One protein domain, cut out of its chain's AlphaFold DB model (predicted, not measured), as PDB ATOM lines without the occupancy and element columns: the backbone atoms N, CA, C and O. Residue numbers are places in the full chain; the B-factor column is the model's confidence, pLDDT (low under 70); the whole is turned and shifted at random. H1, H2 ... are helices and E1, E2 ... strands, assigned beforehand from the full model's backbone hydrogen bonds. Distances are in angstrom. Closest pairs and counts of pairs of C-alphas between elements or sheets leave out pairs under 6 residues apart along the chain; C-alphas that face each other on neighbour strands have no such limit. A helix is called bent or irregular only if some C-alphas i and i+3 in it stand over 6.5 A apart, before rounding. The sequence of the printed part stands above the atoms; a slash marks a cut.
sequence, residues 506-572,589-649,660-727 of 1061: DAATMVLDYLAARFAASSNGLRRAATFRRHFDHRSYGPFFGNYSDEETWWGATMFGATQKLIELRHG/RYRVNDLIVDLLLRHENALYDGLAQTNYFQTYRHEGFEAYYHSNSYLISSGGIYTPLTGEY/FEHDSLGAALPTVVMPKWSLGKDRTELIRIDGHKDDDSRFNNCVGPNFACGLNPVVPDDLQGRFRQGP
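Overview. This is residues 506 to 572, 589 to 649 and 660 to 727 of the 1061 residues of the protein "LGFP repeat-containing protein" of Methylocapsa palsarum (UniProt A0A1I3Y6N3). A five-stranded antiparallel sheet forms a slab, and two helices, H1 and H5, run side by side toward it, reaching it with their last turns. H3 lies near these two helices, residues 523 to 536 and 690 to 716 are long stretches with no named element, and at the end far from H1 residues 721 to 727, of which 721 to 725 belong to H6, stick out. The printed part has 196 residues, in the order H1 H2 H3 H4 H5 E1 E2 E3 E4 E5 H6; the sheet order is E1 E2 E3 E4 E5. The class is mixed, helices and strands, with 82 residues in named elements, under half. The whole is compact, with a radius of gyration of the C-alphas of 17.0 A and spans of 54 by 52 by 35 A.

Along the chain. H1, residues 506 to 522, is 24.2 A long and begins at C-alpha 506 (-8.390, 124.625, -73.020). H2 is residues 537 to 540, irregular, with C-alphas 537 and 540 7.3 A apart. H3 is residues 552 to 560, H4 563 to 568, and H5 594 to 604, 15.0 A long. The strands are E1, 614 to 619, 16.7 A; E2, 625 to 630, 16.9 A; E3, 634 to 639, 16.8 A; E4, 671 to 675, 13.2 A; and E5, 687 to 689. H6, residues 717 to 725, ends at C-alpha 725 (19.696, 78.969, -78.612).

Arrangement. E1, E2 and E3 form a meander, each strand the antiparallel neighbour of the one before: N 616 and O 628 are 2.9 A apart, N 627 and O 638 2.7 A. E3 and E4 have N 674 and O 635 at 2.7 A; the hairpin E4 and E5 has N 673 and O 687 at 2.8 A. Residues 688 to 689 of E5 also pair with 713 to 714, antiparallel. H1 only grazes the sheet, with residues 518 to 522; H5 only just does, with 599 to 603. H1 and H5 touch at a shallow tilt of 14 degrees, the same way; their closest C-alphas, of Ala 520 and Leu 600, are 4.8 A apart. H1 and H3 only just touch, with 3 pairs of C-alphas within 8 A, the closest Phe 519 and Glu 552 at 6.9 A. H3 and H4 are close but not clearly touching, C-alphas of Ala 557 and Thr 563 being 7.8 A apart. H2 and H6 touch no helix. In H1, H3, H4, H5 and H6 every O i to N i+4 pair is within hydrogen-bond range; H2 is too short for one.

Size, cuts and confidence. The C-alphas of Tyr 649 and Pro 727, farthest apart, are 59.9 A apart. The printed part is cut between residues 572 and 589, whose C-alphas are 24.5 A apart, and between residues 649 and 660, whose C-alphas are 12.1 A apart. The links H1 to H2, H2 to H3, E4 to E5 and E5 to H6 are long. Mean pLDDT of the printed part is 71.3; 70 residues are under 70, among them 561 to 572, 603 to 624 and 717 to 727.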
ATOM      1  N   ASP A 506      -8.656 125.071 -71.651       94.50
ATOM      2  CA  ASP A 506      -8.390 124.625 -73.020       94.50
ATOM      3  C   ASP A 506      -6.887 124.667 -73.323       94.50
ATOM      4  O   ASP A 506      -6.335 123.691 -73.820       94.50
ATOM      5  N   ALA A 507      -6.192 125.742 -72.937       96.25
ATOM      6  CA  ALA A 507      -4.740 125.827 -73.071       96.25
ATOM      7  C   ALA A 507      -4.016 124.756 -72.234       96.25
ATOM      8  O   ALA A 507      -3.075 124.135 -72.721       96.25
ATOM      9  N   ALA A 508      -4.468 124.485 -71.005       96.12
ATOM     10  CA  ALA A 508      -3.905 123.426 -70.168       96.12
ATOM     11  C   ALA A 508      -4.161 122.031 -70.764       96.12
ATOM     12  O   ALA A 508      -3.262 121.196 -70.775       96.12
ATOM     13  N   THR A 509      -5.346 121.810 -71.342       94.69
ATOM     14  CA  THR A 509      -5.696 120.590 -72.091       94.69
ATOM     15  C   THR A 509      -4.746 120.394 -73.271       94.69
ATOM     16  O   THR A 509      -4.228 119.299 -73.451       94.69
ATOM     17  N   MET A 510      -4.439 121.454 -74.027       95.56
ATOM     18  CA  MET A 510      -3.480 121.389 -75.136       95.56
ATOM     19  C   MET A 510      -2.066 121.011 -74.670       95.56
ATOM     20  O   MET A 510      -1.384 120.259 -75.361       95.56
ATOM     21  N   VAL A 511      -1.619 121.517 -73.514       94.06
ATOM     22  CA  VAL A 511      -0.315 121.148 -72.933       94.06
ATOM     23  C   VAL A 511      -0.314 119.688 -72.465       94.06
ATOM     24  O   VAL A 511       0.657 118.975 -72.702       94.06
ATOM     25  N   LEU A 512      -1.402 119.211 -71.851       92.69
ATOM     26  CA  LEU A 512      -1.535 117.805 -71.456       92.69
ATOM     27  C   LEU A 512      -1.581 116.866 -72.670       92.69
ATOM     28  O   LEU A 512      -0.892 115.852 -72.658       92.69
ATOM     29  N   ASP A 513      -2.322 117.210 -73.727       93.25
ATOM     30  CA  ASP A 513      -2.345 116.451 -74.987       93.25
ATOM     31  C   ASP A 513      -0.960 116.448 -75.657       93.25
ATOM     32  O   ASP A 513      -0.537 115.444 -76.227       93.25
ATOM     33  N   TYR A 514      -0.214 117.550 -75.562       91.56
ATOM     34  CA  TYR A 514       1.164 117.613 -76.039       91.56
ATOM     35  C   TYR A 514       2.080 116.616 -75.304       91.56
ATOM     36  O   TYR A 514       2.776 115.833 -75.957       91.56
ATOM     37  N   LEU A 515       2.025 116.581 -73.966       88.69
ATOM     38  CA  LEU A 515       2.754 115.595 -73.156       88.69
ATOM     39  C   LEU A 515       2.302 114.162 -73.484       88.69
ATOM     40  O   LEU A 515       3.126 113.278 -73.700       88.69
ATOM     41  N   ALA A 516       0.993 113.950 -73.643       89.50
ATOM     42  CA  ALA A 516       0.410 112.673 -74.042       89.50
ATOM     43  C   ALA A 516       0.974 112.152 -75.368       89.50
ATOM     44  O   ALA A 516       1.319 110.977 -75.496       89.50
ATOM     45  N   ALA A 517       1.049 113.031 -76.370       88.38
ATOM     46  CA  ALA A 517       1.557 112.702 -77.692       88.38
ATOM     47  C   ALA A 517       3.050 112.370 -77.651       88.38
ATOM     48  O   ALA A 517       3.482 111.421 -78.310       88.38
ATOM     49  N   ARG A 518       3.828 113.102 -76.843       86.62
ATOM     50  CA  ARG A 518       5.247 112.813 -76.610       86.62
ATOM     51  C   ARG A 518       5.431 111.446 -75.959       86.62
ATOM     52  O   ARG A 518       6.236 110.651 -76.451       86.62
ATOM     53  N   PHE A 519       4.655 111.126 -74.925       86.50
ATOM     54  CA  PHE A 519       4.672 109.803 -74.304       86.50
ATOM     55  C   PHE A 519       4.324 108.701 -75.313       86.50
ATOM     56  O   PHE A 519       5.052 107.717 -75.443       86.50
ATOM     57  N   ALA A 520       3.251 108.882 -76.089       84.56
ATOM     58  CA  ALA A 520       2.804 107.906 -77.083       84.56
ATOM     59  C   ALA A 520       3.831 107.660 -78.202       84.56
ATOM     60  O   ALA A 520       3.977 106.535 -78.683       84.56
ATOM     61  N   ALA A 521       4.568 108.698 -78.604       83.56
ATOM     62  CA  ALA A 521       5.623 108.600 -79.610       83.56
ATOM     63  C   ALA A 521       6.930 107.986 -79.074       83.56
ATOM     64  O   ALA A 521       7.696 107.416 -79.849       83.56
ATOM     65  N   SER A 522       7.194 108.107 -77.770       83.69
ATOM     66  CA  SER A 522       8.462 107.713 -77.133       83.69
ATOM     67  C   SER A 522       8.384 106.439 -76.287       83.69
ATOM     68  O   SER A 522       9.365 106.078 -75.629       83.69
ATOM     69  N   SER A 523       7.246 105.744 -76.302       83.94
ATOM     70  CA  SER A 523       7.017 104.531 -75.516       83.94
ATOM     71  C   SER A 523       6.658 103.320 -76.378       83.94
ATOM     72  O   SER A 523       6.193 103.436 -77.512       83.94
ATOM     73  N   ASN A 524       6.914 102.126 -75.837       79.81
ATOM     74  CA  ASN A 524       6.552 100.851 -76.450       79.81
ATOM     75  C   ASN A 524       6.024  99.871 -75.386       79.81
ATOM     76  O   ASN A 524       6.799  99.242 -74.652       79.81
ATOM     77  N   GLY A 525       4.696  99.743 -75.306       73.25
ATOM     78  CA  GLY A 525       4.012  98.979 -74.257       73.25
ATOM     79  C   GLY A 525       4.105  99.675 -72.899       73.25
ATOM     80  O   GLY A 525       4.545  99.047 -71.935       73.25
ATOM     81  N   LEU A 526       3.817 100.982 -72.861       75.88
ATOM     82  CA  LEU A 526       4.082 101.948 -71.770       75.88
ATOM     83  C   LEU A 526       5.529 102.067 -71.277       75.88
ATOM     84  O   LEU A 526       5.818 102.900 -70.425       75.88
ATOM     85  N   ARG A 527       6.462 101.270 -71.792       79.31
ATOM     86  CA  ARG A 527       7.872 101.406 -71.436       79.31
ATOM     87  C   ARG A 527       8.446 102.599 -72.173       79.31
ATOM     88  O   ARG A 527       8.497 102.596 -73.405       79.31
ATOM     89  N   ARG A 528       8.907 103.589 -71.419       83.31
ATOM     90  CA  ARG A 528       9.598 104.767 -71.934       83.31
ATOM     91  C   ARG A 528      10.990 104.834 -71.323       83.31
ATOM     92  O   ARG A 528      11.155 104.790 -70.110       83.31
ATOM     93  N   ALA A 529      11.993 104.938 -72.184       84.81
ATOM     94  CA  ALA A 529      13.360 105.239 -71.789       84.81
ATOM     95  C   ALA A 529      13.663 106.671 -72.229       84.81
ATOM     96  O   ALA A 529      13.988 106.899 -73.397       84.81
ATOM     97  N   ALA A 530      13.506 107.632 -71.316       83.50
ATOM     98  CA  ALA A 530      13.957 108.997 -71.551       83.50
ATOM     99  C   ALA A 530      15.444 108.985 -71.931       83.50
ATOM    100  O   ALA A 530      16.237 108.227 -71.370       83.50
ATOM    101  N   THR A 531      15.814 109.791 -72.921       81.69
ATOM    102  CA  THR A 531      17.176 109.775 -73.494       81.69
ATOM    103  C   THR A 531      18.049 110.884 -72.913       81.69
ATOM    104  O   THR A 531      19.262 110.919 -73.097       81.69
ATOM    105  N   PHE A 532      17.420 111.752 -72.127       83.44
ATOM    106  CA  PHE A 532      18.010 112.837 -71.370       83.44
ATOM    107  C   PHE A 532      17.348 112.920 -69.992       83.44
ATOM    108  O   PHE A 532      16.138 112.702 -69.904       83.44
ATOM    109  N   ARG A 533      18.106 113.267 -68.938       80.94
ATOM    110  CA  ARG A 533      17.581 113.285 -67.556       80.94
ATOM    111  C   ARG A 533      17.665 114.605 -66.777       80.94
ATOM    112  O   ARG A 533      17.355 114.576 -65.617       80.94
ATOM    113  N   ARG A 534      17.985 115.778 -67.297       75.38
ATOM    114  CA  ARG A 534      17.963 117.076 -66.558       75.38
ATOM    115  C   ARG A 534      18.720 117.241 -65.221       75.38
ATOM    116  O   ARG A 534      19.514 118.155 -65.135       75.38
ATOM    117  N   HIS A 535      18.453 116.474 -64.181       70.50
ATOM    118  CA  HIS A 535      19.301 116.402 -62.993       70.50
ATOM    119  C   HIS A 535      20.417 115.359 -63.257       70.50
ATOM    120  O   HIS A 535      20.271 114.527 -64.148       70.50
ATOM    121  N   PHE A 536      21.473 115.201 -62.449       71.69
ATOM    122  CA  PHE A 536      22.496 114.159 -62.736       71.69
ATOM    123  C   PHE A 536      22.395 112.817 -61.959       71.69
ATOM    124  O   PHE A 536      22.579 111.738 -62.529       71.69
ATOM    125  N   ASP A 537      21.973 112.848 -60.693       68.12
ATOM    126  CA  ASP A 537      21.848 111.686 -59.786       68.12
ATOM    127  C   ASP A 537      20.948 110.488 -60.201       68.12
ATOM    128  O   ASP A 537      21.379 109.347 -60.087       68.12
ATOM    129  N   HIS A 538      19.744 110.665 -60.754       70.31
ATOM    130  CA  HIS A 538      18.885 109.574 -61.261       70.31
ATOM    131  C   HIS A 538      19.249 109.063 -62.669       70.31
ATOM    132  O   HIS A 538      18.464 108.331 -63.273       70.31
ATOM    133  N   ARG A 539      20.416 109.407 -63.237       74.06
ATOM    134  CA  ARG A 539      20.808 108.907 -64.576       74.06
ATOM    135  C   ARG A 539      20.947 107.377 -64.625       74.06
ATOM    136  O   ARG A 539      20.697 106.752 -65.659       74.06
ATOM    137  N   SER A 540      21.329 106.775 -63.500       72.31
ATOM    138  CA  SER A 540      21.537 105.334 -63.337       72.31
ATOM    139  C   SER A 540      20.240 104.548 -63.143       72.31
ATOM    140  O   SER A 540      20.259 103.336 -63.337       72.31
ATOM    141  N   TYR A 541      19.118 105.207 -62.830       70.12
ATOM    142  CA  TYR A 541      17.850 104.524 -62.585       70.12
ATOM    143  C   TYR A 541      17.323 103.876 -63.876       70.12
ATOM    144  O   TYR A 541      16.983 104.560 -64.846       70.12
ATOM    145  N   GLY A 542      17.296 102.544 -63.885       68.81
ATOM    146  CA  GLY A 542      16.932 101.697 -65.022       68.81
ATOM    147  C   GLY A 542      15.464 101.250 -65.111       68.81
ATOM    148  O   GLY A 542      14.994 101.113 -66.247       68.81
ATOM    149  N   PRO A 543      14.723 101.049 -63.998       73.50
ATOM    150  CA  PRO A 543      13.374 100.495 -64.070       73.50
ATOM    151  C   PRO A 543      12.381 101.366 -64.854       73.50
ATOM    152  O   PRO A 543      12.334 102.590 -64.711       73.50
ATOM    153  N   PHE A 544      11.543 100.720 -65.668       73.50
ATOM    154  CA  PHE A 544      10.452 101.362 -66.411       73.50
ATOM    155  C   PHE A 544       9.183 101.538 -65.580       73.50
ATOM    156  O   PHE A 544       8.348 102.361 -65.931       73.50
ATOM    157  N   PHE A 545       9.030 100.776 -64.496       70.31
ATOM    158  CA  PHE A 545       7.843 100.782 -63.645       70.31
ATOM    159  C   PHE A 545       8.262 100.810 -62.170       70.31
ATOM    160  O   PHE A 545       9.165 100.071 -61.785       70.31
ATOM    161  N   GLY A 546       7.592 101.627 -61.352       59.22
ATOM    162  CA  GLY A 546       7.832 101.746 -59.903       59.22
ATOM    163  C   GLY A 546       8.026 103.190 -59.427       59.22
ATOM    164  O   GLY A 546       7.842 104.136 -60.203       59.22
ATOM    165  N   ASN A 547       8.406 103.361 -58.158       53.91
ATOM    166  CA  ASN A 547       8.753 104.667 -57.591       53.91
ATOM    167  C   ASN A 547       9.980 105.239 -58.297       53.91
ATOM    168  O   ASN A 547      10.984 104.545 -58.420       53.91
ATOM    169  N   TYR A 548       9.908 106.502 -58.723       56.00
ATOM    170  CA  TYR A 548      10.947 107.174 -59.515       56.00
ATOM    171  C   TYR A 548      11.173 106.589 -60.918       56.00
ATOM    172  O   TYR A 548      12.219 106.857 -61.502       56.00
ATOM    173  N   SER A 549      10.228 105.822 -61.479       68.44
ATOM    174  CA  SER A 549      10.182 105.551 -62.930       68.44
ATOM    175  C   SER A 549       9.822 106.824 -63.719       68.44
ATOM    176  O   SER A 549       9.648 107.886 -63.128       68.44
ATOM    177  N   ASP A 550       9.775 106.764 -65.056       74.12
ATOM    178  CA  ASP A 550       9.381 107.927 -65.868       74.12
ATOM    179  C   ASP A 550       7.983 108.403 -65.445       74.12
ATOM    180  O   ASP A 550       7.038 107.612 -65.425       74.12
ATOM    181  N   GLU A 551       7.869 109.671 -65.053       70.94
ATOM    182  CA  GLU A 551       6.701 110.240 -64.371       70.94
ATOM    183  C   GLU A 551       5.417 110.129 -65.196       70.94
ATOM    184  O   GLU A 551       4.317 110.017 -64.649       70.94
ATOM    185  N   GLU A 552       5.552 110.121 -66.521       77.06
ATOM    186  CA  GLU A 552       4.431 109.997 -67.444       77.06
ATOM    187  C   GLU A 552       3.926 108.546 -67.547       77.06
ATOM    188  O   GLU A 552       2.830 108.319 -68.057       77.06
ATOM    189  N   THR A 553       4.651 107.556 -67.013       74.88
ATOM    190  CA  THR A 553       4.294 106.126 -67.100       74.88
ATOM    191  C   THR A 553       2.982 105.812 -66.389       74.88
ATOM    192  O   THR A 553       2.105 105.167 -66.963       74.88
ATOM    193  N   TRP A 554       2.806 106.281 -65.150       71.06
ATOM    194  CA  TRP A 554       1.584 106.028 -64.370       71.06
ATOM    195  C   TRP A 554       0.404 106.880 -64.834       71.06
ATOM    196  O   TRP A 554      -0.752 106.443 -64.797       71.06
ATOM    197  N   TRP A 555       0.702 108.068 -65.357       77.50
ATOM    198  CA  TRP A 555      -0.275 108.872 -66.072       77.50
ATOM    199  C   TRP A 555      -0.768 108.142 -67.328       77.50
ATOM    200  O   TRP A 555      -1.975 107.981 -67.521       77.50
ATOM    201  N   GLY A 556       0.154 107.597 -68.121       75.81
ATOM    202  CA  GLY A 556      -0.143 106.820 -69.316       75.81
ATOM    203  C   GLY A 556      -0.875 105.513 -69.012       75.81
ATOM    204  O   GLY A 556      -1.814 105.157 -69.721       75.81
ATOM    205  N   ALA A 557      -0.538 104.836 -67.912       71.75
ATOM    206  CA  ALA A 557      -1.253 103.645 -67.456       71.75
ATOM    207  C   ALA A 557      -2.740 103.927 -67.176       71.75
ATOM    208  O   ALA A 557      -3.598 103.122 -67.550       71.75
ATOM    209  N   THR A 558      -3.047 105.083 -66.577       74.00
ATOM    210  CA  THR A 558      -4.427 105.543 -66.347       74.00
ATOM    211  C   THR A 558      -5.109 105.956 -67.652       74.00
ATOM    212  O   THR A 558      -6.225 105.529 -67.937       74.00
ATOM    213  N   MET A 559      -4.440 106.775 -68.465       79.75
ATOM    214  CA  MET A 559      -5.063 107.471 -69.594       79.75
ATOM    215  C   MET A 559      -5.138 106.656 -70.892       79.75
ATOM    216  O   MET A 559      -6.020 106.912 -71.715       79.75
ATOM    217  N   PHE A 560      -4.246 105.680 -71.078       76.75
ATOM    218  CA  PHE A 560      -4.140 104.895 -72.310       76.75
ATOM    219  C   PHE A 560      -4.542 103.424 -72.180       76.75
ATOM    220  O   PHE A 560      -4.679 102.740 -73.190       76.75
ATOM    221  N   GLY A 561      -4.761 102.914 -70.967       63.75
ATOM    222  CA  GLY A 561      -5.348 101.587 -70.786       63.75
ATOM    223  C   GLY A 561      -4.458 100.402 -71.191       63.75
ATOM    224  O   GLY A 561      -4.980  99.363 -71.607       63.75
ATOM    225  N   ALA A 562      -3.134 100.489 -71.026       56.88
ATOM    226  CA  ALA A 562      -2.240  99.376 -71.362       56.88
ATOM    227  C   ALA A 562      -2.205  98.291 -70.262       56.88
ATOM    228  O   ALA A 562      -1.326  98.206 -69.401       56.88
ATOM    229  N   THR A 563      -3.218  97.426 -70.287       48.44
ATOM    230  CA  THR A 563      -3.496  96.424 -69.244       48.44
ATOM    231  C   THR A 563      -2.477  95.288 -69.172       48.44
ATOM    232  O   THR A 563      -2.334  94.671 -68.120       48.44
ATOM    233  N   GLN A 564      -1.737  95.003 -70.248       47.84
ATOM    234  CA  GLN A 564      -0.896  93.805 -70.312       47.84
ATOM    235  C   GLN A 564       0.267  93.827 -69.303       47.84
ATOM    236  O   GLN A 564       0.575  92.791 -68.721       47.84
ATOM    237  N   LYS A 565       0.861  94.996 -69.009       51.66
ATOM    238  CA  LYS A 565       1.926  95.109 -67.990       51.66
ATOM    239  C   LYS A 565       1.420  95.282 -66.567       51.66
ATOM    240  O   LYS A 565       2.021  94.710 -65.663       51.66
ATOM    241  N   LEU A 566       0.271  95.934 -66.374       47.97
ATOM    242  CA  LEU A 566      -0.420  95.945 -65.079       47.97
ATOM    243  C   LEU A 566      -0.757  94.509 -64.629       47.97
ATOM    244  O   LEU A 566      -0.528  94.151 -63.477       47.97
ATOM    245  N   ILE A 567      -1.200  93.651 -65.556       39.97
ATOM    246  CA  ILE A 567      -1.477  92.229 -65.294       39.97
ATOM    247  C   ILE A 567      -0.193  91.420 -65.012       39.97
ATOM    248  O   ILE A 567      -0.202  90.525 -64.166       39.97
ATOM    249  N   GLU A 568       0.924  91.727 -65.679       44.25
ATOM    250  CA  GLU A 568       2.216  91.042 -65.487       44.25
ATOM    251  C   GLU A 568       2.957  91.435 -64.196       44.25
ATOM    252  O   GLU A 568       3.837  90.699 -63.741       44.25
ATOM    253  N   LEU A 569       2.561  92.522 -63.526       48.91
ATOM    254  CA  LEU A 569       2.983  92.864 -62.160       48.91
ATOM    255  C   LEU A 569       2.301  91.965 -61.104       48.91
ATOM    256  O   LEU A 569       2.011  92.409 -60.004       48.91
ATOM    257  N   ARG A 570       2.031  90.693 -61.444       36.47
ATOM    258  CA  ARG A 570       1.519  89.532 -60.672       36.47
ATOM    259  C   ARG A 570       0.332  89.737 -59.702       36.47
ATOM    260  O   ARG A 570      -0.172  88.736 -59.223       36.47
ATOM    261  N   HIS A 571      -0.130  90.963 -59.446       34.75
ATOM    262  CA  HIS A 571      -1.296  91.331 -58.628       34.75
ATOM    263  C   HIS A 571      -2.003  92.616 -59.108       34.75
ATOM    264  O   HIS A 571      -2.892  93.094 -58.410       34.75
ATOM    265  N   GLY A 572      -1.635  93.209 -60.254       38.69
ATOM    266  CA  GLY A 572      -2.331  94.404 -60.760       38.69
ATOM    267  C   GLY A 572      -2.111  95.684 -59.950       38.69
ATOM    268  O   GLY A 572      -2.937  96.587 -60.034       38.69
ATOM    269  N   ARG A 589     -12.834 115.449 -66.026       82.94
ATOM    270  CA  ARG A 589     -13.368 115.294 -67.382       82.94
ATOM    271  C   ARG A 589     -12.293 115.108 -68.445       82.94
ATOM    272  O   ARG A 589     -12.628 114.648 -69.534       82.94
ATOM    273  N   TYR A 590     -11.052 115.498 -68.183       87.62
ATOM    274  CA  TYR A 590      -9.955 115.414 -69.129       87.62
ATOM    275  C   TYR A 590      -9.733 113.958 -69.524       87.62
ATOM    276  O   TYR A 590      -9.588 113.065 -68.686       87.62
ATOM    277  N   ARG A 591      -9.721 113.716 -70.828       88.44
ATOM    278  CA  ARG A 591      -9.347 112.446 -71.435       88.44
ATOM    279  C   ARG A 591      -8.474 112.776 -72.632       88.44
ATOM    280  O   ARG A 591      -8.792 113.691 -73.387       88.44
ATOM    281  N   VAL A 592      -7.396 112.018 -72.788       89.25
ATOM    282  CA  VAL A 592      -6.436 112.198 -73.884       89.25
ATOM    283  C   VAL A 592      -7.139 112.083 -75.225       89.25
ATOM    284  O   VAL A 592      -7.945 111.170 -75.395       89.25
ATOM    285  N   ASN A 593      -6.818 112.954 -76.179       91.19
ATOM    286  CA  ASN A 593      -7.415 112.921 -77.513       91.19
ATOM    287  C   ASN A 593      -7.352 111.523 -78.170       91.19
ATOM    288  O   ASN A 593      -6.313 110.861 -78.155       91.19
ATOM    289  N   ASP A 594      -8.449 111.095 -78.802       91.06
ATOM    290  CA  ASP A 594      -8.572 109.774 -79.437       91.06
ATOM    291  C   ASP A 594      -7.468 109.487 -80.467       91.06
ATOM    292  O   ASP A 594      -7.022 108.348 -80.573       91.06
ATOM    293  N   LEU A 595      -6.973 110.505 -81.187       89.31
ATOM    294  CA  LEU A 595      -5.871 110.347 -82.146       89.31
ATOM    295  C   LEU A 595      -4.548 109.973 -81.466       89.31
ATOM    296  O   LEU A 595      -3.741 109.246 -82.040       89.31
ATOM    297  N   ILE A 596      -4.323 110.469 -80.251       89.50
ATOM    298  CA  ILE A 596      -3.116 110.182 -79.472       89.50
ATOM    299  C   ILE A 596      -3.223 108.787 -78.852       89.50
ATOM    300  O   ILE A 596      -2.257 108.026 -78.871       89.50
ATOM    301  N   VAL A 597      -4.409 108.425 -78.357       86.50
ATOM    302  CA  VAL A 597      -4.678 107.062 -77.877       86.50
ATOM    303  C   VAL A 597      -4.493 106.055 -79.015       86.50
ATOM    304  O   VAL A 597      -3.810 105.054 -78.838       86.50
ATOM    305  N   ASP A 598      -5.031 106.339 -80.202       82.44
ATOM    306  CA  ASP A 598      -4.851 105.507 -81.395       82.44
ATOM    307  C   ASP A 598      -3.373 105.392 -81.808       82.44
ATOM    308  O   ASP A 598      -2.914 104.298 -82.134       82.44
ATOM    309  N   LEU A 599      -2.591 106.479 -81.726       81.38
ATOM    310  CA  LEU A 599      -1.142 106.439 -81.959       81.38
ATOM    311  C   LEU A 599      -0.443 105.438 -81.025       81.38
ATOM    312  O   LEU A 599       0.308 104.590 -81.510       81.38
ATOM    313  N   LEU A 600      -0.719 105.493 -79.716       80.88
ATOM    314  CA  LEU A 600      -0.152 104.540 -78.759       80.88
ATOM    315  C   LEU A 600      -0.627 103.108 -79.053       80.88
ATOM    316  O   LEU A 600       0.186 102.194 -79.165       80.88
ATOM    317  N   LEU A 601      -1.932 102.895 -79.234       76.31
ATOM    318  CA  LEU A 601      -2.489 101.557 -79.453       76.31
ATOM    319  C   LEU A 601      -1.957 100.899 -80.733       76.31
ATOM    320  O   LEU A 601      -1.780  99.681 -80.756       76.31
ATOM    321  N   ARG A 602      -1.656 101.672 -81.784       70.75
ATOM    322  CA  ARG A 602      -0.970 101.174 -82.993       70.75
ATOM    323  C   ARG A 602       0.467 100.743 -82.717       70.75
ATOM    324  O   ARG A 602       0.962  99.803 -83.341       70.75
ATOM    325  N   HIS A 603       1.154 101.424 -81.805       69.75
ATOM    326  CA  HIS A 603       2.482 101.015 -81.360       69.75
ATOM    327  C   HIS A 603       2.413  99.725 -80.526       69.75
ATOM    328  O   HIS A 603       3.271  98.856 -80.680       69.75
ATOM    329  N   GLU A 604       1.355  99.529 -79.739       64.19
ATOM    330  CA  GLU A 604       1.234  98.406 -78.801       64.19
ATOM    331  C   GLU A 604       0.606  97.129 -79.391       64.19
ATOM    332  O   GLU A 604       1.041  96.023 -79.065       64.19
ATOM    333  N   ASN A 605      -0.376  97.237 -80.292       57.62
ATOM    334  CA  ASN A 605      -1.114  96.079 -80.802       57.62
ATOM    335  C   ASN A 605      -0.456  95.438 -82.034       57.62
ATOM    336  O   ASN A 605      -0.381  96.029 -83.110       57.62
ATOM    337  N   ALA A 606      -0.083  94.160 -81.908       48.03
ATOM    338  CA  ALA A 606       0.467  93.343 -82.999       48.03
ATOM    339  C   ALA A 606      -0.516  93.093 -84.167       48.03
ATOM    340  O   ALA A 606      -0.108  92.595 -85.210       48.03
ATOM    341  N   LEU A 607      -1.804  93.421 -83.995       41.25
ATOM    342  CA  LEU A 607      -2.855  93.260 -85.009       41.25
ATOM    343  C   LEU A 607      -2.835  94.348 -86.097       41.25
ATOM    344  O   LEU A 607      -3.455  94.167 -87.143       41.25
ATOM    345  N   TYR A 608      -2.130  95.463 -85.881       48.59
ATOM    346  CA  TYR A 608      -1.946  96.504 -86.894       48.59
ATOM    347  C   TYR A 608      -0.760  96.157 -87.801       48.59
ATOM    348  O   TYR A 608       0.330  96.716 -87.685       48.59
ATOM    349  N   ASP A 609      -0.969  95.204 -88.706       38.75
ATOM    350  CA  ASP A 609       0.041  94.812 -89.686       38.75
ATOM    351  C   ASP A 609       0.088  95.838 -90.838       38.75
ATOM    352  O   ASP A 609      -0.889  96.028 -91.565       38.75
ATOM    353  N   GLY A 610       1.220  96.539 -90.981       44.09
ATOM    354  CA  GLY A 610       1.577  97.221 -92.234       44.09
ATOM    355  C   GLY A 610       1.796  98.744 -92.258       44.09
ATOM    356  O   GLY A 610       2.143  99.228 -93.332       44.09
ATOM    357  N   LEU A 611       1.650  99.525 -91.169       41.47
ATOM    358  CA  LEU A 611       1.759 101.006 -91.267       41.47
ATOM    359  C   LEU A 611       2.431 101.783 -90.102       41.47
ATOM    360  O   LEU A 611       2.423 103.010 -90.136       41.47
ATOM    361  N   ALA A 612       3.050 101.158 -89.095       49.09
ATOM    362  CA  ALA A 612       3.519 101.873 -87.891       49.09
ATOM    363  C   ALA A 612       5.036 102.175 -87.860       49.09
ATOM    364  O   ALA A 612       5.711 101.891 -86.867       49.09
ATOM    365  N   GLN A 613       5.582 102.752 -88.938       55.97
ATOM    366  CA  GLN A 613       6.880 103.435 -88.862       55.97
ATOM    367  C   GLN A 613       6.648 104.900 -88.495       55.97
ATOM    368  O   GLN A 613       6.204 105.685 -89.332       55.97
ATOM    369  N   THR A 614       6.942 105.272 -87.252       58.75
ATOM    370  CA  THR A 614       6.911 106.670 -86.812       58.75
ATOM    371  C   THR A 614       8.330 107.108 -86.464       58.75
ATOM    372  O   THR A 614       9.055 106.447 -85.724       58.75
ATOM    373  N   ASN A 615       8.757 108.215 -87.074       61.03
ATOM    374  CA  ASN A 615       9.980 108.913 -86.701       61.03
ATOM    375  C   ASN A 615       9.550 110.115 -85.872       61.03
ATOM    376  O   ASN A 615       8.806 110.961 -86.375       61.03
ATOM    377  N   TYR A 616      10.010 110.197 -84.633       64.62
ATOM    378  CA  TYR A 616       9.805 111.368 -83.800       64.62
ATOM    379  C   TYR A 616      11.162 111.972 -83.456       64.62
ATOM    380  O   TYR A 616      12.080 111.288 -83.013       64.62
ATOM    381  N   PHE A 617      11.294 113.262 -83.729       66.19
ATOM    382  CA  PHE A 617      12.510 114.029 -83.527       66.19
ATOM    383  C   PHE A 617      12.118 115.313 -82.819       66.19
ATOM    384  O   PHE A 617      11.216 116.019 -83.280       66.19
ATOM    385  N   GLN A 618      12.817 115.630 -81.735       61.97
ATOM    386  CA  GLN A 618      12.618 116.869 -81.011       61.97
ATOM    387  C   GLN A 618      13.947 117.508 -80.599       61.97
ATOM    388  O   GLN A 618      14.888 116.843 -80.171       61.97
ATOM    389  N   THR A 619      13.998 118.836 -80.705       56.69
ATOM    390  CA  THR A 619      15.077 119.686 -80.191       56.69
ATOM    391  C   THR A 619      14.497 120.672 -79.186       56.69
ATOM    392  O   THR A 619      13.526 121.357 -79.518       56.69
ATOM    393  N   TYR A 620      15.097 120.783 -78.003       60.25
ATOM    394  CA  TYR A 620      14.688 121.754 -76.984       60.25
ATOM    395  C   TYR A 620      15.535 123.019 -77.035       60.25
ATOM    396  O   TYR A 620      16.622 123.051 -77.619       60.25
ATOM    397  N   ARG A 621      15.044 124.081 -76.392       44.31
ATOM    398  CA  ARG A 621      15.840 125.285 -76.186       44.31
ATOM    399  C   ARG A 621      16.852 125.048 -75.059       44.31
ATOM    400  O   ARG A 621      16.533 124.477 -74.027       44.31
ATOM    401  N   HIS A 622      18.057 125.546 -75.305       45.31
ATOM    402  CA  HIS A 622      19.273 125.530 -74.495       45.31
ATOM    403  C   HIS A 622      20.133 124.266 -74.505       45.31
ATOM    404  O   HIS A 622      21.320 124.450 -74.744       45.31
ATOM    405  N   GLU A 623      19.640 123.032 -74.368       51.91
ATOM    406  CA  GLU A 623      20.582 122.005 -73.879       51.91
ATOM    407  C   GLU A 623      20.277 120.523 -74.221       51.91
ATOM    408  O   GLU A 623      21.015 119.659 -73.785       51.91
ATOM    409  N   GLY A 624      19.280 120.152 -75.041       61.03
ATOM    410  CA  GLY A 624      18.998 118.720 -75.287       61.03
ATOM    411  C   GLY A 624      18.347 118.354 -76.622       61.03
ATOM    412  O   GLY A 624      17.628 119.146 -77.232       61.03
ATOM    413  N   PHE A 625      18.595 117.117 -77.064       73.00
ATOM    414  CA  PHE A 625      18.063 116.500 -78.285       73.00
ATOM    415  C   PHE A 625      17.435 115.144 -77.945       73.00
ATOM    416  O   PHE A 625      18.075 114.385 -77.236       73.00
ATOM    417  N   GLU A 626      16.253 114.803 -78.463       81.06
ATOM    418  CA  GLU A 626      15.706 113.440 -78.375       81.06
ATOM    419  C   GLU A 626      15.216 112.958 -79.748       81.06
ATOM    420  O   GLU A 626      14.564 113.689 -80.500       81.06
ATOM    421  N   ALA A 627      15.517 111.705 -80.072       84.00
ATOM    422  CA  ALA A 627      15.057 111.020 -81.266       84.00
ATOM    423  C   ALA A 627      14.591 109.606 -80.966       84.00
ATOM    424  O   ALA A 627      15.272 108.805 -80.319       84.00
ATOM    425  N   TYR A 628      13.442 109.299 -81.546       86.75
ATOM    426  CA  TYR A 628      12.754 108.039 -81.404       86.75
ATOM    427  C   TYR A 628      12.420 107.492 -82.787       86.75
ATOM    428  O   TYR A 628      11.877 108.196 -83.644       86.75
ATOM    429  N   TYR A 629      12.738 106.221 -83.004       86.12
ATOM    430  CA  TYR A 629      12.330 105.495 -84.198       86.12
ATOM    431  C   TYR A 629      11.506 104.282 -83.807       86.12
ATOM    432  O   TYR A 629      12.016 103.335 -83.205       86.12
ATOM    433  N   HIS A 630      10.237 104.298 -84.181       82.19
ATOM    434  CA  HIS A 630       9.336 103.188 -83.954       82.19
ATOM    435  C   HIS A 630       9.222 102.330 -85.218       82.19
ATOM    436  O   HIS A 630       9.001 102.835 -86.318       82.19
ATOM    437  N   SER A 631       9.332 101.013 -85.055       76.56
ATOM    438  CA  SER A 631       9.058 100.012 -86.089       76.56
ATOM    439  C   SER A 631       7.938  99.069 -85.641       76.56
ATOM    440  O   SER A 631       7.507  99.073 -84.485       76.56
ATOM    441  N   ASN A 632       7.505  98.162 -86.518       69.69
ATOM    442  CA  ASN A 632       6.535  97.134 -86.130       69.69
ATOM    443  C   ASN A 632       7.064  96.183 -85.038       69.69
ATOM    444  O   ASN A 632       6.257  95.532 -84.380       69.69
ATOM    445  N   SER A 633       8.381  96.106 -84.809       72.75
ATOM    446  CA  SER A 633       8.998  95.094 -83.936       72.75
ATOM    447  C   SER A 633       9.760  95.664 -82.738       72.75
ATOM    448  O   SER A 633      10.021  94.928 -81.784       72.75
ATOM    449  N   TYR A 634      10.116  96.946 -82.759       81.75
ATOM    450  CA  TYR A 634      10.909  97.597 -81.717       81.75
ATOM    451  C   TYR A 634      10.798  99.123 -81.777       81.75
ATOM    452  O   TYR A 634      10.483  99.685 -82.827       81.75
ATOM    453  N   LEU A 635      11.144  99.770 -80.667       87.06
ATOM    454  CA  LEU A 635      11.386 101.205 -80.547       87.06
ATOM    455  C   LEU A 635      12.884 101.441 -80.319       87.06
ATOM    456  O   LEU A 635      13.487 100.756 -79.500       87.06
ATOM    457  N   ILE A 636      13.476 102.397 -81.023       90.12
ATOM    458  CA  ILE A 636      14.797 102.943 -80.705       90.12
ATOM    459  C   ILE A 636      14.582 104.285 -80.015       90.12
ATOM    460  O   ILE A 636      13.896 105.133 -80.578       90.12
ATOM    461  N   SER A 637      15.192 104.483 -78.851       89.50
ATOM    462  CA  SER A 637      15.215 105.768 -78.148       89.50
ATOM    463  C   SER A 637      16.658 106.234 -78.028       89.50
ATOM    464  O   SER A 637      17.495 105.498 -77.513       89.50
ATOM    465  N   SER A 638      16.958 107.437 -78.498       88.19
ATOM    466  CA  SER A 638      18.286 108.057 -78.431       88.19
ATOM    467  C   SER A 638      18.189 109.554 -78.218       88.19
ATOM    468  O   SER A 638      17.161 110.155 -78.511       88.19
ATOM    469  N   GLY A 639      19.260 110.168 -77.756       78.75
ATOM    470  CA  GLY A 639      19.273 111.582 -77.456       78.75
ATOM    471  C   GLY A 639      20.096 111.884 -76.222       78.75
ATOM    472  O   GLY A 639      20.890 111.071 -75.755       78.75
ATOM    473  N   GLY A 640      19.901 113.091 -75.722       75.12
ATOM    474  CA  GLY A 640      20.675 113.689 -74.664       75.12
ATOM    475  C   GLY A 640      22.005 114.234 -75.161       75.12
ATOM    476  O   GLY A 640      22.716 113.635 -75.972       75.12
ATOM    477  N   ILE A 641      22.339 115.396 -74.629       74.00
ATOM    478  CA  ILE A 641      23.714 115.860 -74.510       74.00
ATOM    479  C   ILE A 641      23.931 116.158 -73.031       74.00
ATOM    480  O   ILE A 641      22.960 116.382 -72.305       74.00
ATOM    481  N   TYR A 642      25.174 116.098 -72.572       76.31
ATOM    482  CA  TYR A 642      25.492 116.620 -71.254       76.31
ATOM    483  C   TYR A 642      25.256 118.127 -71.225       76.31
ATOM    484  O   TYR A 642      25.571 118.824 -72.196       76.31
ATOM    485  N   THR A 643      24.712 118.619 -70.116       67.75
ATOM    486  CA  THR A 643      24.351 120.026 -69.992       67.75
ATOM    487  C   THR A 643      24.927 120.621 -68.726       67.75
ATOM    488  O   THR A 643      24.745 120.048 -67.649       67.75
ATOM    489  N   PRO A 644      25.644 121.752 -68.840       61.25
ATOM    490  CA  PRO A 644      26.166 122.442 -67.675       61.25
ATOM    491  C   PRO A 644      25.023 123.095 -66.881       61.25
ATOM    492  O   PRO A 644      23.868 123.096 -67.298       61.25
ATOM    493  N   LEU A 645      25.366 123.663 -65.727       58.22
ATOM    494  CA  LEU A 645      24.430 124.282 -64.789       58.22
ATOM    495  C   LEU A 645      23.515 125.315 -65.469       58.22
ATOM    496  O   LEU A 645      23.977 126.358 -65.938       58.22
ATOM    497  N   THR A 646      22.205 125.092 -65.416       46.56
ATOM    498  CA  THR A 646      21.205 126.124 -65.729       46.56
ATOM    499  C   THR A 646      20.796 126.850 -64.462       46.56
ATOM    500  O   THR A 646      19.744 126.601 -63.878       46.56
ATOM    501  N   GLY A 647      21.669 127.732 -64.009       40.62
ATOM    502  CA  GLY A 647      21.439 128.549 -62.832       40.62
ATOM    503  C   GLY A 647      22.532 129.593 -62.747       40.62
ATOM    504  O   GLY A 647      23.702 129.273 -62.571       40.62
ATOM    505  N   GLU A 648      22.149 130.845 -62.951       33.78
ATOM    506  CA  GLU A 648      23.025 132.003 -62.852       33.78
ATOM    507  C   GLU A 648      23.677 132.058 -61.460       33.78
ATOM    508  O   GLU A 648      23.024 131.800 -60.451       33.78
ATOM    509  N   TYR A 649      24.972 132.389 -61.421       31.16
ATOM    510  CA  TYR A 649      25.794 132.608 -60.228       31.16
ATOM    511  C   TYR A 649      25.021 133.250 -59.057       31.16
ATOM    512  O   TYR A 649      24.930 134.476 -58.956       31.16
ATOM    513  N   PHE A 660      25.474 120.879 -54.536       35.50
ATOM    514  CA  PHE A 660      24.481 121.708 -55.249       35.50
ATOM    515  C   PHE A 660      24.764 121.777 -56.757       35.50
ATOM    516  O   PHE A 660      23.866 122.064 -57.546       35.50
ATOM    517  N   GLU A 661      26.004 121.491 -57.163       40.78
ATOM    518  CA  GLU A 661      26.408 121.480 -58.568       40.78
ATOM    519  C   GLU A 661      25.813 120.284 -59.334       40.78
ATOM    520  O   GLU A 661      25.504 120.428 -60.508       40.78
ATOM    521  N   HIS A 662      25.564 119.125 -58.711       42.75
ATOM    522  CA  HIS A 662      25.098 117.933 -59.442       42.75
ATOM    523  C   HIS A 662      23.601 117.914 -59.796       42.75
ATOM    524  O   HIS A 662      23.218 117.338 -60.820       42.75
ATOM    525  N   ASP A 663      22.747 118.580 -59.018       47.38
ATOM    526  CA  ASP A 663      21.300 118.578 -59.267       47.38
ATOM    527  C   ASP A 663      20.873 119.470 -60.442       47.38
ATOM    528  O   ASP A 663      19.808 119.278 -61.013       47.38
ATOM    529  N   SER A 664      21.716 120.406 -60.874       53.66
ATOM    530  CA  SER A 664      21.394 121.307 -61.992       53.66
ATOM    531  C   SER A 664      22.018 120.888 -63.334       53.66
ATOM    532  O   SER A 664      21.923 121.644 -64.303       53.66
ATOM    533  N   LEU A 665      22.671 119.718 -63.397       67.81
ATOM    534  CA  LEU A 665      23.342 119.195 -64.597       67.81
ATOM    535  C   LEU A 665      22.486 118.169 -65.335       67.81
ATOM    536  O   LEU A 665      22.048 117.179 -64.750       67.81
ATOM    537  N   GLY A 666      22.344 118.326 -66.649       74.06
ATOM    538  CA  GLY A 666      21.657 117.359 -67.500       74.06
ATOM    539  C   GLY A 666      22.564 116.216 -67.939       74.06
ATOM    540  O   GLY A 666      23.669 116.438 -68.427       74.06
ATOM    541  N   ALA A 667      22.077 114.980 -67.820       79.88
ATOM    542  CA  ALA A 667      22.786 113.789 -68.284       79.88
ATOM    543  C   ALA A 667      22.199 113.248 -69.595       79.88
ATOM    544  O   ALA A 667      20.987 113.018 -69.694       79.88
ATOM    545  N   ALA A 668      23.069 112.957 -70.565       84.88
ATOM    546  CA  ALA A 668      22.730 112.103 -71.697       84.88
ATOM    547  C   ALA A 668      22.634 110.637 -71.248       84.88
ATOM    548  O   ALA A 668      23.487 110.136 -70.504       84.88
ATOM    549  N   LEU A 669      21.603 109.934 -71.708       86.25
ATOM    550  CA  LEU A 669      21.375 108.529 -71.378       86.25
ATOM    551  C   LEU A 669      21.745 107.607 -72.555       86.25
ATOM    552  O   LEU A 669      21.929 108.069 -73.685       86.25
ATOM    553  N   PRO A 670      21.927 106.297 -72.310       88.81
ATOM    554  CA  PRO A 670      22.184 105.326 -73.370       88.81
ATOM    555  C   PRO A 670      21.106 105.335 -74.460       88.81
ATOM    556  O   PRO A 670      19.916 105.422 -74.152       88.81
ATOM    557  N   THR A 671      21.509 105.152 -75.721       91.06
ATOM    558  CA  THR A 671      20.550 104.785 -76.776       91.06
ATOM    559  C   THR A 671      20.048 103.380 -76.487       91.06
ATOM    560  O   THR A 671      20.860 102.486 -76.266       91.06
ATOM    561  N   VAL A 672      18.741 103.146 -76.517       90.69
ATOM    562  CA  VAL A 672      18.155 101.827 -76.249       90.69
ATOM    563  C   VAL A 672      17.365 101.333 -77.448       90.69
ATOM    564  O   VAL A 672      16.676 102.101 -78.113       90.69
ATOM    565  N   VAL A 673      17.447 100.033 -77.709       90.31
ATOM    566  CA  VAL A 673      16.584  99.324 -78.650       90.31
ATOM    567  C   VAL A 673      15.668  98.438 -77.822       90.31
ATOM    568  O   VAL A 673      16.111  97.487 -77.181       90.31
ATOM    569  N   MET A 674      14.383  98.771 -77.826       86.94
ATOM    570  CA  MET A 674      13.342  98.157 -77.019       86.94
ATOM    571  C   MET A 674      12.439  97.277 -77.893       86.94
ATOM    572  O   MET A 674      11.531  97.792 -78.557       86.94
ATOM    573  N   PRO A 675      12.638  95.947 -77.911       77.81
ATOM    574  CA  PRO A 675      11.814  95.046 -78.704       77.81
ATOM    575  C   PRO A 675      10.404  94.914 -78.123       77.81
ATOM    576  O   PRO A 675      10.233  94.830 -76.905       77.81
ATOM    577  N   LYS A 676       9.387  94.805 -78.987       70.88
ATOM    578  CA  LYS A 676       7.992  94.567 -78.563       70.88
ATOM    579  C   LYS A 676       7.807  93.229 -77.844       70.88
ATOM    580  O   LYS A 676       6.998  93.123 -76.933       70.88
ATOM    581  N   TRP A 677       8.565  92.209 -78.244       54.72
ATOM    582  CA  TRP A 677       8.482  90.856 -77.681       54.72
ATOM    583  C   TRP A 677       9.234  90.692 -76.354       54.72
ATOM    584  O   TRP A 677       9.009  89.709 -75.649       54.72
ATOM    585  N   SER A 678      10.140  91.615 -76.015       59.12
ATOM    586  CA  SER A 678      10.860  91.566 -74.742       59.12
ATOM    587  C   SER A 678       9.947  92.074 -73.631       59.12
ATOM    588  O   SER A 678       9.341  93.134 -73.773       59.12
ATOM    589  N   LEU A 679       9.870  91.345 -72.514       54.94
ATOM    590  CA  LEU A 679       9.159  91.780 -71.305       54.94
ATOM    591  C   LEU A 679      10.037  92.659 -70.402       54.94
ATOM    592  O   LEU A 679       9.634  92.895 -69.268       54.94
ATOM    593  N   GLY A 680      11.204  93.107 -70.891       61.94
ATOM    594  CA  GLY A 680      12.178  93.839 -70.089       61.94
ATOM    595  C   GLY A 680      11.521  94.976 -69.309       61.94
ATOM    596  O   GLY A 680      10.854  95.827 -69.913       61.94
ATOM    597  N   LYS A 681      11.646  94.919 -67.984       68.88
ATOM    598  CA  LYS A 681      11.111  95.880 -67.012       68.88
ATOM    599  C   LYS A 681      12.144  96.934 -66.640       68.88
ATOM    600  O   LYS A 681      11.775  97.943 -66.050       68.88
ATOM    601  N   ASP A 682      13.395  96.719 -67.029       75.00
ATOM    602  CA  ASP A 682      14.512  97.618 -66.785       75.00
ATOM    603  C   ASP A 682      15.287  97.889 -68.084       75.00
ATOM    604  O   ASP A 682      15.434  97.024 -68.953       75.00
ATOM    605  N   ARG A 683      15.807  99.109 -68.231       80.44
ATOM    606  CA  ARG A 683      16.677  99.511 -69.344       80.44
ATOM    607  C   ARG A 683      17.905  98.613 -69.512       80.44
ATOM    608  O   ARG A 683      18.377  98.423 -70.632       80.44
ATOM    609  N   THR A 684      18.445  98.084 -68.421       78.25
ATOM    610  CA  THR A 684      19.622  97.207 -68.407       78.25
ATOM    611  C   THR A 684      19.364  95.848 -69.064       78.25
ATOM    612  O   THR A 684      20.316  95.233 -69.546       78.25
ATOM    613  N   GLU A 685      18.096  95.442 -69.181       75.38
ATOM    614  CA  GLU A 685      17.627  94.227 -69.863       75.38
ATOM    615  C   GLU A 685      17.403  94.443 -71.374       75.38
ATOM    616  O   GLU A 685      16.960  93.543 -72.092       75.38
ATOM    617  N   LEU A 686      17.689  95.645 -71.890       83.31
ATOM    618  CA  LEU A 686      17.568  95.981 -73.308       83.31
ATOM    619  C   LEU A 686      18.928  96.054 -74.007       83.31
ATOM    620  O   LEU A 686      19.958  96.353 -73.399       83.31
ATOM    621  N   ILE A 687      18.907  95.842 -75.328       87.75
ATOM    622  CA  ILE A 687      20.038  96.193 -76.192       87.75
ATOM    623  C   ILE A 687      20.228  97.704 -76.089       87.75
ATOM    624  O   ILE A 687      19.276  98.464 -76.281       87.75
ATOM    625  N   ARG A 688      21.449  98.147 -75.803       90.06
ATOM    626  CA  ARG A 688      21.741  99.568 -75.619       90.06
ATOM    627  C   ARG A 688      23.117  99.950 -76.133       90.06
ATOM    628  O   ARG A 688      23.965  99.099 -76.368       90.06
ATOM    629  N   ILE A 689      23.328 101.242 -76.305       91.50
ATOM    630  CA  ILE A 689      24.604 101.852 -76.648       91.50
ATOM    631  C   ILE A 689      24.885 102.851 -75.536       91.50
ATOM    632  O   ILE A 689      24.268 103.917 -75.487       91.50
ATOM    633  N   ASP A 690      25.772 102.472 -74.616       87.38
ATOM    634  CA  ASP A 690      26.024 103.254 -73.402       87.38
ATOM    635  C   ASP A 690      26.682 104.602 -73.722       87.38
ATOM    636  O   ASP A 690      26.584 105.545 -72.944       87.38
ATOM    637  N   GLY A 691      27.283 104.749 -74.903       86.19
ATOM    638  CA  GLY A 691      27.953 105.973 -75.313       86.19
ATOM    639  C   GLY A 691      29.305 106.117 -74.623       86.19
ATOM    640  O   GLY A 691      29.922 105.134 -74.213       86.19
ATOM    641  N   HIS A 692      29.819 107.340 -74.536       86.19
ATOM    642  CA  HIS A 692      31.118 107.592 -73.911       86.19
ATOM    643  C   HIS A 692      31.115 107.204 -72.413       86.19
ATOM    644  O   HIS A 692      30.088 107.310 -71.737       86.19
ATOM    645  N   LYS A 693      32.259 106.712 -71.904       82.75
ATOM    646  CA  LYS A 693      32.405 106.273 -70.497       82.75
ATOM    647  C   LYS A 693      32.374 107.435 -69.508       82.75
ATOM    648  O   LYS A 693      31.933 107.263 -68.382       82.75
ATOM    649  N   ASP A 694      32.881 108.580 -69.942       82.38
ATOM    650  CA  ASP A 694      32.704 109.856 -69.257       82.38
ATOM    651  C   ASP A 694      31.362 110.463 -69.698       82.38
ATOM    652  O   ASP A 694      31.150 110.664 -70.900       82.38
ATOM    653  N   ASP A 695      30.472 110.666 -68.722       76.62
ATOM    654  CA  ASP A 695      29.092 111.135 -68.891       76.62
ATOM    655  C   ASP A 695      29.048 112.539 -69.524       76.62
ATOM    656  O   ASP A 695      28.172 112.798 -70.351       76.62
ATOM    657  N   ASP A 696      30.027 113.401 -69.221       77.94
ATOM    658  CA  ASP A 696      30.108 114.781 -69.728       77.94
ATOM    659  C   ASP A 696      30.389 114.824 -71.237       77.94
ATOM    660  O   ASP A 696      29.992 115.735 -71.966       77.94
ATOM    661  N   SER A 697      31.058 113.780 -71.723       81.50
ATOM    662  CA  SER A 697      31.424 113.594 -73.123       81.50
ATOM    663  C   SER A 697      30.441 112.684 -73.871       81.50
ATOM    664  O   SER A 697      30.715 112.273 -75.005       81.50
ATOM    665  N   ARG A 698      29.314 112.295 -73.258       82.12
ATOM    666  CA  ARG A 698      28.351 111.380 -73.878       82.12
ATOM    667  C   ARG A 698      27.426 112.119 -74.846       82.12
ATOM    668  O   ARG A 698      26.641 112.979 -74.460       82.12
ATOM    669  N   PHE A 699      27.465 111.682 -76.105       79.81
ATOM    670  CA  PHE A 699      26.585 112.139 -77.181       79.81
ATOM    671  C   PHE A 699      26.007 110.926 -77.916       79.81
ATOM    672  O   PHE A 699      26.715 110.251 -78.664       79.81
ATOM    673  N   ASN A 700      24.721 110.648 -77.702       78.50
ATOM    674  CA  ASN A 700      24.028 109.472 -78.230       78.50
ATOM    675  C   ASN A 700      22.914 109.892 -79.195       78.50
ATOM    676  O   ASN A 700      21.742 109.644 -78.958       78.50
ATOM    677  N   ASN A 701      23.270 110.572 -80.284       77.06
ATOM    678  CA  ASN A 701      22.311 111.174 -81.221       77.06
ATOM    679  C   ASN A 701      22.205 110.451 -82.575       77.06
ATOM    680  O   ASN A 701      21.479 110.891 -83.467       77.06
ATOM    681  N   CYS A 702      22.952 109.366 -82.758       77.50
ATOM    682  CA  CYS A 702      23.046 108.672 -84.030       77.50
ATOM    683  C   CYS A 702      21.921 107.644 -84.181       77.50
ATOM    684  O   CYS A 702      22.129 106.451 -83.965       77.50
ATOM    685  N   VAL A 703      20.728 108.108 -84.552       81.50
ATOM    686  CA  VAL A 703      19.578 107.246 -84.857       81.50
ATOM    687  C   VAL A 703      18.913 107.654 -86.162       81.50
ATOM    688  O   VAL A 703      18.783 108.832 -86.485       81.50
ATOM    689  N   GLY A 704      18.488 106.645 -86.916       74.56
ATOM    690  CA  GLY A 704      17.675 106.778 -88.116       74.56
ATOM    691  C   GLY A 704      16.779 105.553 -88.307       74.56
ATOM    692  O   GLY A 704      16.789 104.636 -87.479       74.56
ATOM    693  N   PRO A 705      16.005 105.497 -89.403       77.50
ATOM    694  CA  PRO A 705      15.139 104.358 -89.674       77.50
ATOM    695  C   PRO A 705      15.920 103.042 -89.715       77.50
ATOM    696  O   PRO A 705      16.782 102.841 -90.568       77.50
ATOM    697  N   ASN A 706      15.595 102.140 -88.787       79.31
ATOM    698  CA  ASN A 706      16.249 100.843 -88.577       79.31
ATOM    699  C   ASN A 706      17.761 100.934 -88.302       79.31
ATOM    700  O   ASN A 706      18.497  99.990 -88.586       79.31
ATOM    701  N   PHE A 707      18.236 102.061 -87.770       84.38
ATOM    702  CA  PHE A 707      19.656 102.300 -87.553       84.38
ATOM    703  C   PHE A 707      19.905 103.030 -86.233       84.38
ATOM    704  O   PHE A 707      19.255 104.027 -85.929       84.38
ATOM    705  N   ALA A 708      20.890 102.554 -85.476       87.25
ATOM    706  CA  ALA A 708      21.438 103.239 -84.315       87.25
ATOM    707  C   ALA A 708      22.957 103.053 -84.294       87.25
ATOM    708  O   ALA A 708      23.450 101.975 -84.633       87.25
ATOM    709  N   CYS A 709      23.699 104.080 -83.885       83.38
ATOM    710  CA  CYS A 709      25.140 103.991 -83.689       83.38
ATOM    711  C   CYS A 709      25.602 104.717 -82.423       83.38
ATOM    712  O   CYS A 709      24.872 105.507 -81.825       83.38
ATOM    713  N   GLY A 710      26.827 104.419 -82.001       84.69
ATOM    714  CA  GLY A 710      27.485 105.058 -80.867       84.69
ATOM    715  C   GLY A 710      28.542 104.146 -80.255       84.69
ATOM    716  O   GLY A 710      28.891 103.108 -80.818       84.69
ATOM    717  N   LEU A 711      29.083 104.563 -79.115       86.94
ATOM    718  CA  LEU A 711      30.178 103.870 -78.437       86.94
ATOM    719  C   LEU A 711      29.646 102.867 -77.408       86.94
ATOM    720  O   LEU A 711      28.588 103.076 -76.827       86.94
ATOM    721  N   ASN A 712      30.421 101.813 -77.145       87.94
ATOM    722  CA  ASN A 712      30.130 100.815 -76.108       87.94
ATOM    723  C   ASN A 712      28.726 100.172 -76.240       87.94
ATOM    724  O   ASN A 712      27.894 100.320 -75.343       87.94
ATOM    725  N   PRO A 713      28.426  99.478 -77.359       90.12
ATOM    726  CA  PRO A 713      27.189  98.715 -77.486       90.12
ATOM    727  C   PRO A 713      27.164  97.547 -76.492       90.12
ATOM    728  O   PRO A 713      28.151  96.828 -76.331       90.12
ATOM    729  N   VAL A 714      26.014  97.333 -75.859       87.00
ATOM    730  CA  VAL A 714      25.763  96.267 -74.892       87.00
ATOM    731  C   VAL A 714      24.551  95.458 -75.332       87.00
ATOM    732  O   VAL A 714      23.467  95.994 -75.573       87.00
ATOM    733  N   VAL A 715      24.736  94.142 -75.401       82.44
ATOM    734  CA  VAL A 715      23.654  93.169 -75.558       82.44
ATOM    735  C   VAL A 715      23.541  92.402 -74.235       82.44
ATOM    736  O   VAL A 715      24.516  91.755 -73.858       82.44
ATOM    737  N   PRO A 716      22.407  92.467 -73.525       71.69
ATOM    738  CA  PRO A 716      22.181  91.735 -72.277       71.69
ATOM    739  C   PRO A 716      22.415  90.222 -72.410       71.69
ATOM    740  O   PRO A 716      22.061  89.627 -73.431       71.69
ATOM    741  N   ASP A 717      23.006  89.589 -71.394       55.50
ATOM    742  CA  ASP A 717      23.409  88.172 -71.438       55.50
ATOM    743  C   ASP A 717      22.223  87.210 -71.616       55.50
ATOM    744  O   ASP A 717      22.338  86.185 -72.295       55.50
ATOM    745  N   ASP A 718      21.059  87.555 -71.069       55.50
ATOM    746  CA  ASP A 718      19.809  86.810 -71.228       55.50
ATOM    747  C   ASP A 718      19.320  86.825 -72.689       55.50
ATOM    748  O   ASP A 718      18.890  85.796 -73.224       55.50
ATOM    749  N   LEU A 719      19.453  87.966 -73.373       57.38
ATOM    750  CA  LEU A 719      19.175  88.105 -74.799       57.38
ATOM    751  C   LEU A 719      20.229  87.391 -75.645       57.38
ATOM    752  O   LEU A 719      19.872  86.703 -76.603       57.38
ATOM    753  N   GLN A 720      21.508  87.479 -75.274       54.03
ATOM    754  CA  GLN A 720      22.567  86.717 -75.937       54.03
ATOM    755  C   GLN A 720      22.299  85.209 -75.852       54.03
ATOM    756  O   GLN A 720      22.453  84.512 -76.851       54.03
ATOM    757  N   GLY A 721      21.834  84.704 -74.706       42.12
ATOM    758  CA  GLY A 721      21.420  83.309 -74.538       42.12
ATOM    759  C   GLY A 721      20.275  82.906 -75.475       42.12
ATOM    760  O   GLY A 721      20.351  81.862 -76.122       42.12
ATOM    761  N   ARG A 722      19.251  83.757 -75.629       48.56
ATOM    762  CA  ARG A 722      18.117  83.522 -76.547       48.56
ATOM    763  C   ARG A 722      18.528  83.566 -78.022       48.56
ATOM    764  O   ARG A 722      18.084  82.716 -78.791       48.56
ATOM    765  N   PHE A 723      19.399  84.498 -78.415       46.16
ATOM    766  CA  PHE A 723      19.948  84.555 -79.777       46.16
ATOM    767  C   PHE A 723      20.869  83.368 -80.090       46.16
ATOM    768  O   PHE A 723      20.947  82.949 -81.241       46.16
ATOM    769  N   ARG A 724      21.541  82.806 -79.077       40.34
ATOM    770  CA  ARG A 724      22.439  81.647 -79.214       40.34
ATOM    771  C   ARG A 724      21.714  80.294 -79.204       40.34
ATOM    772  O   ARG A 724      22.277  79.328 -79.705       40.34
ATOM    773  N   GLN A 725      20.500  80.206 -78.647       36.19
ATOM    774  CA  GLN A 725      19.696  78.969 -78.612       36.19
ATOM    775  C   GLN A 725      18.656  78.848 -79.742       36.19
ATOM    776  O   GLN A 725      18.044  77.792 -79.905       36.19
ATOM    777  N   GLY A 726      18.461  79.898 -80.544       37.50
ATOM    778  CA  GLY A 726      17.752  79.801 -81.822       37.50
ATOM    779  C   GLY A 726      18.697  79.366 -82.952       37.50
ATOM    780  O   GLY A 726      19.893  79.645 -82.873       37.50
ATOM    781  N   PRO A 727      18.205  78.705 -84.021       35.34
ATOM    782  CA  PRO A 727      18.996  78.582 -85.244       35.34
ATOM    783  C   PRO A 727      19.423  79.989 -85.686       35.34
ATOM    784  O   PRO A 727      18.610  80.915 -85.620       35.34
TER     785      PRO A 727